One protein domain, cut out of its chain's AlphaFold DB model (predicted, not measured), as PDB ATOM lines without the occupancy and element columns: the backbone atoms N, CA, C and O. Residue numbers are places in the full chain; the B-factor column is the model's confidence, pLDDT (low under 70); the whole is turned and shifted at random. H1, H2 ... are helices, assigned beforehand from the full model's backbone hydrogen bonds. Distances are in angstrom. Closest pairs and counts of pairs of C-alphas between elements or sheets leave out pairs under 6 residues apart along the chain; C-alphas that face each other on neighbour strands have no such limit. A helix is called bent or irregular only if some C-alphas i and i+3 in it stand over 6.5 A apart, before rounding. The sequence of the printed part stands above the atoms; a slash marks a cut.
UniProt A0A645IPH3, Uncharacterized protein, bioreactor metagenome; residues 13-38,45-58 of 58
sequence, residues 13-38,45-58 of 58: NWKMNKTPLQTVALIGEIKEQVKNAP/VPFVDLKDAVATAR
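Overview. This is residues 13 to 38 and 45 to 58 of the 58 residues of an uncharacterized protein of bioreactor metagenome (UniProt A0A645IPH3). Two helices, the longer H1 and the shorter H2, pack side by side at a slant and run the same way, with the end of H1 and its tail, residues 32 to 38, sticking out. The printed part has 40 residues with two named helices, H1 then H2, no named strand, and is all helix. It is compact, with a radius of gyration of the C-alphas of 10.2 A, and elongated, spanning 28 by 18 by 13 A.

Arrangement. H1, residues 20 to 34, touches H2, residues 47 to 57; the closest C-alphas, of Pro 20 and Asp 49, are 4.9 A apart. Their lines stand at a steep tilt of 40 degrees. O i to N i+4 pairs within hydrogen-bond range number 9 of 11 in H1 and 5 of 7 in H2.

Along the chain. H1 runs 20.5 A from C-alpha 20 at (-37.493, 21.105, 13.060); it is neither bent nor irregular, but only just: C-alphas 29 and 32 are 6.1 A apart. H2 runs 15.3 A to C-alpha 57 at (-40.186, 28.189, 23.598) and is irregular, with C-alphas 48 and 51 7.2 A apart.

Size, cuts and confidence. The farthest C-alphas, of Pro 38 and Val 48, are 29.4 A apart. The link across the cut lacks residues 39 to 44, with C-alphas 38 and 45 22.0 A apart. No printed residue is under 70 in pLDDT.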
ATOM      1  N   ASN A  13     -52.445  25.620  15.431       97.62
ATOM      2  CA  ASN A  13     -52.241  24.278  14.878       97.62
ATOM      3  C   ASN A  13     -51.464  24.327  13.561       97.62
ATOM      4  O   ASN A  13     -51.999  24.755  12.538       97.62
ATOM      5  N   TRP A  14     -50.222  23.847  13.579       96.81
ATOM      6  CA  TRP A  14     -49.344  23.861  12.409       96.81
ATOM      7  C   TRP A  14     -49.574  22.661  11.494       96.81
ATOM      8  O   TRP A  14     -49.058  22.634  10.377       96.81
ATOM      9  N   LYS A  15     -50.417  21.705  11.904       95.06
ATOM     10  CA  LYS A  15     -50.671  20.455  11.179       95.06
ATOM     11  C   LYS A  15     -49.335  19.765  10.872       95.06
ATOM     12  O   LYS A  15     -48.442  19.765  11.707       95.06
ATOM     13  N   MET A  16     -49.195  19.190   9.681       95.50
ATOM     14  CA  MET A  16     -47.949  18.600   9.199       95.50
ATOM     15  C   MET A  16     -47.158  19.616   8.361       95.50
ATOM     16  O   MET A  16     -46.878  19.380   7.189       95.50
ATOM     17  N   ASN A  17     -46.867  20.784   8.938       96.69
ATOM     18  CA  ASN A  17     -46.031  21.803   8.307       96.69
ATOM     19  C   ASN A  17     -44.807  22.095   9.162       96.69
ATOM     20  O   ASN A  17     -44.882  22.029  10.386       96.69
ATOM     21  N   LYS A  18     -43.765  22.565   8.471       96.00
ATOM     22  CA  LYS A  18     -42.435  22.888   8.993       96.00
ATOM     23  C   LYS A  18     -41.565  21.662   9.244       96.00
ATOM     24  O   LYS A  18     -42.039  20.545   9.422       96.00
ATOM     25  N   THR A  19     -40.266  21.906   9.139       96.50
ATOM     26  CA  THR A  19     -39.209  21.011   9.606       96.50
ATOM     27  C   THR A  19     -38.717  21.501  10.970       96.50
ATOM     28  O   THR A  19     -38.928  22.678  11.284       96.50
ATOM     29  N   PRO A  20     -37.965  20.690  11.739       95.81
ATOM     30  CA  PRO A  20     -37.493  21.105  13.060       95.81
ATOM     31  C   PRO A  20     -36.733  22.440  13.043       95.81
ATOM     32  O   PRO A  20     -36.972  23.318  13.869       95.81
ATOM     33  N   LEU A  21     -35.890  22.655  12.027       97.06
ATOM     34  CA  LEU A  21     -35.109  23.885  11.872       97.06
ATOM     35  C   LEU A  21     -35.995  25.109  11.579       97.06
ATOM     36  O   LEU A  21     -35.786  26.180  12.145       97.06
ATOM     37  N   GLN A  22     -37.021  24.946  10.738       97.25
ATOM     38  CA  GLN A  22     -38.004  26.003  10.485       97.25
ATOM     39  C   GLN A  22     -38.860  26.294  11.725       97.25
ATOM     40  O   GLN A  22     -39.229  27.445  11.954       97.25
ATOM     41  N   THR A  23     -39.162  25.268  12.521       97.19
ATOM     42  CA  THR A  23     -39.913  25.399  13.770       97.19
ATOM     43  C   THR A  23     -39.143  26.224  14.794       97.19
ATOM     44  O   THR A  23     -39.704  27.170  15.342       97.19
ATOM     45  N   VAL A  24     -37.851  25.953  14.993       96.88
ATOM     46  CA  VAL A  24     -36.987  26.752  15.882       96.88
ATOM     47  C   VAL A  24     -36.962  28.223  15.454       96.88
ATOM     48  O   VAL A  24     -37.181  29.104  16.285       96.88
ATOM     49  N   ALA A  25     -36.757  28.493  14.161       97.19
ATOM     50  CA  ALA A  25     -36.725  29.859  13.637       97.19
ATOM     51  C   ALA A  25     -38.047  30.605  13.893       97.19
ATOM     52  O   ALA A  25     -38.049  31.698  14.458       97.19
ATOM     53  N   LEU A  26     -39.179  29.975  13.560       96.19
ATOM     54  CA  LEU A  26     -40.499  30.582  13.720       96.19
ATOM     55  C   LEU A  26     -40.869  30.803  15.195       96.19
ATOM     56  O   LEU A  26     -41.468  31.821  15.532       96.19
ATOM     57  N   ILE A  27     -40.506  29.884  16.095       96.69
ATOM     58  CA  ILE A  27     -40.729  30.074  17.537       96.69
ATOM     59  C   ILE A  27     -39.931  31.273  18.050       96.69
ATOM     60  O   ILE A  27     -40.471  32.054  18.832       96.69
ATOM     61  N   GLY A  28     -38.687  31.449  17.592       95.44
ATOM     62  CA  GLY A  28     -37.865  32.608  17.941       95.44
ATOM     63  C   GLY A  28     -38.520  33.936  17.552       95.44
ATOM     64  O   GLY A  28     -38.582  34.851  18.371       95.44
ATOM     65  N   GLU A  29     -39.080  34.020  16.344       93.81
ATOM     66  CA  GLU A  29     -39.819  35.201  15.876       93.81
ATOM     67  C   GLU A  29     -41.095  35.452  16.696       93.81
ATOM     68  O   GLU A  29     -41.379  36.586  17.089       93.81
ATOM     69  N   ILE A  30     -41.864  34.396  16.980       94.19
ATOM     70  CA  ILE A  30     -43.133  34.492  17.713       94.19
ATOM     71  C   ILE A  30     -42.901  34.904  19.168       94.19
ATOM     72  O   ILE A  30     -43.669  35.713  19.689       94.19
ATOM     73  N   LYS A  31     -41.866  34.370  19.828       93.12
ATOM     74  CA  LYS A  31     -41.597  34.574  21.261       93.12
ATOM     75  C   LYS A  31     -41.560  36.055  21.637       93.12
ATOM     76  O   LYS A  31     -42.214  36.456  22.599       93.12
ATOM     77  N   GLU A  32     -40.867  36.871  20.847       91.75
ATOM     78  CA  GLU A  32     -40.789  38.314  21.089       91.75
ATOM     79  C   GLU A  32     -42.119  39.027  20.813       91.75
ATOM     80  O   GLU A  32     -42.507  39.927  21.559       91.75
ATOM     81  N   GLN A  33     -42.875  38.587  19.803       93.06
ATOM     82  CA  GLN A  33     -44.175  39.177  19.464       93.06
ATOM     83  C   GLN A  33     -45.249  38.902  20.526       93.06
ATOM     84  O   GLN A  33     -46.130  39.734  20.743       93.06
ATOM     85  N   VAL A  34     -45.191  37.746  21.198       94.31
ATOM     86  CA  VAL A  34     -46.219  37.322  22.167       94.31
ATOM     87  C   VAL A  34     -45.827  37.528  23.628       94.31
ATOM     88  O   VAL A  34     -46.607  37.187  24.515       94.31
ATOM     89  N   LYS A  35     -44.665  38.132  23.903       92.31
ATOM     90  CA  LYS A  35     -44.131  38.343  25.260       92.31
ATOM     91  C   LYS A  35     -45.122  39.001  26.228       92.31
ATOM     92  O   LYS A  35     -45.165  38.641  27.399       92.31
ATOM     93  N   ASN A  36     -45.926  39.939  25.729       94.19
ATOM     94  CA  ASN A  36     -46.927  40.679  26.506       94.19
ATOM     95  C   ASN A  36     -48.367  40.352  26.074       94.19
ATOM     96  O   ASN A  36     -49.274  41.165  26.260       94.19
ATOM     97  N   ALA A  37     -48.590  39.195  25.443       94.12
ATOM     98  CA  ALA A  37     -49.921  38.806  25.004       94.12
ATOM     99  C   ALA A  37     -50.876  38.706  26.214       94.12
ATOM    100  O   ALA A  37     -50.538  38.080  27.218       94.12
ATOM    101  N   PRO A  38     -52.109  39.246  26.134       93.50
ATOM    102  CA  PRO A  38     -53.081  39.205  27.233       93.50
ATOM    103  C   PRO A  38     -53.748  37.820  27.393       93.50
ATOM    104  O   PRO A  38     -54.817  37.698  27.991       93.50
ATOM    105  N   VAL A  45     -47.139  21.932  17.151       97.75
ATOM    106  CA  VAL A  45     -46.171  21.527  16.122       97.75
ATOM    107  C   VAL A  45     -46.282  20.024  15.800       97.75
ATOM    108  O   VAL A  45     -46.832  19.272  16.615       97.75
ATOM    109  N   PRO A  46     -45.769  19.551  14.644       97.94
ATOM    110  CA  PRO A  46     -45.629  18.121  14.367       97.94
ATOM    111  C   PRO A  46     -44.877  17.372  15.473       97.94
ATOM    112  O   PRO A  46     -44.004  17.927  16.135       97.94
ATOM    113  N   PHE A  47     -45.153  16.074  15.630       97.75
ATOM    114  CA  PHE A  47     -44.536  15.252  16.680       97.75
ATOM    115  C   PHE A  47     -42.999  15.311  16.676       97.75
ATOM    116  O   PHE A  47     -42.381  15.437  17.730       97.75
ATOM    117  N   VAL A  48     -42.393  15.263  15.486       97.19
ATOM    118  CA  VAL A  48     -40.933  15.298  15.302       97.19
ATOM    119  C   VAL A  48     -40.294  16.622  15.732       97.19
ATOM    120  O   VAL A  48     -39.115  16.637  16.071       97.19
ATOM    121  N   ASP A  49     -41.076  17.699  15.804       97.75
ATOM    122  CA  ASP A  49     -40.602  19.037  16.156       97.75
ATOM    123  C   ASP A  49     -40.772  19.351  17.650       97.75
ATOM    124  O   ASP A  49     -40.216  20.332  18.142       97.75
ATOM    125  N   LEU A  50     -41.534  18.541  18.401       96.88
ATOM    126  CA  LEU A  50     -41.904  18.833  19.794       96.88
ATOM    127  C   LEU A  50     -40.693  19.077  20.696       96.88
ATOM    128  O   LEU A  50     -40.717  19.984  21.527       96.88
ATOM    129  N   LYS A  51     -39.632  18.280  20.535       96.81
ATOM    130  CA  LYS A  51     -38.415  18.401  21.344       96.81
ATOM    131  C   LYS A  51     -37.768  19.776  21.170       96.81
ATOM    132  O   LYS A  51     -37.491  20.452  22.161       96.81
ATOM    133  N   ASP A  52     -37.562  20.183  19.923       96.44
ATOM    134  CA  ASP A  52     -36.884  21.436  19.592       96.44
ATOM    135  C   ASP A  52     -37.791  22.638  19.875       96.44
ATOM    136  O   ASP A  52     -37.333  23.668  20.377       96.44
ATOM    137  N   ALA A  53     -39.100  22.481  19.667       96.38
ATOM    138  CA  ALA A  53     -40.092  23.486  20.013       96.38
ATOM    139  C   ALA A  53     -40.118  23.780  21.517       96.38
ATOM    140  O   ALA A  53     -40.075  24.943  21.916       96.38
ATOM    141  N   VAL A  54     -40.128  22.746  22.365       96.00
ATOM    142  CA  VAL A  54     -40.101  22.911  23.829       96.00
ATOM    143  C   VAL A  54     -38.783  23.523  24.300       96.00
ATOM    144  O   VAL A  54     -38.794  24.339  25.219       96.00
ATOM    145  N   ALA A  55     -37.655  23.154  23.689       95.19
ATOM    146  CA  ALA A  55     -36.359  23.745  24.015       95.19
ATOM    147  C   ALA A  55     -36.296  25.242  23.662       95.19
ATOM    148  O   ALA A  55     -35.735  26.018  24.430       95.19
ATOM    149  N   THR A  56     -36.906  25.642  22.542       95.00
ATOM    150  CA  THR A  56     -36.866  27.024  22.025       95.00
ATOM    151  C   THR A  56     -37.907  27.940  22.681       95.00
ATOM    152  O   THR A  56     -37.670  29.134  22.843       95.00
ATOM    153  N   ALA A  57     -39.072  27.402  23.061       90.81
ATOM    154  CA  ALA A  57     -40.186  28.189  23.598       90.81
ATOM    155  C   ALA A  57     -40.008  28.627  25.065       90.81
ATOM    156  O   ALA A  57     -40.713  29.535  25.504       90.81
ATOM    157  N   ARG A  58     -39.100  27.991  25.818       77.56
ATOM    158  CA  ARG A  58     -38.693  28.436  27.166       77.56
ATOM    159  C   ARG A  58     -37.955  29.762  27.069       77.56
ATOM    160  O   ARG A  58     -38.279  30.716  27.804       77.56
TER     161      ARG A  58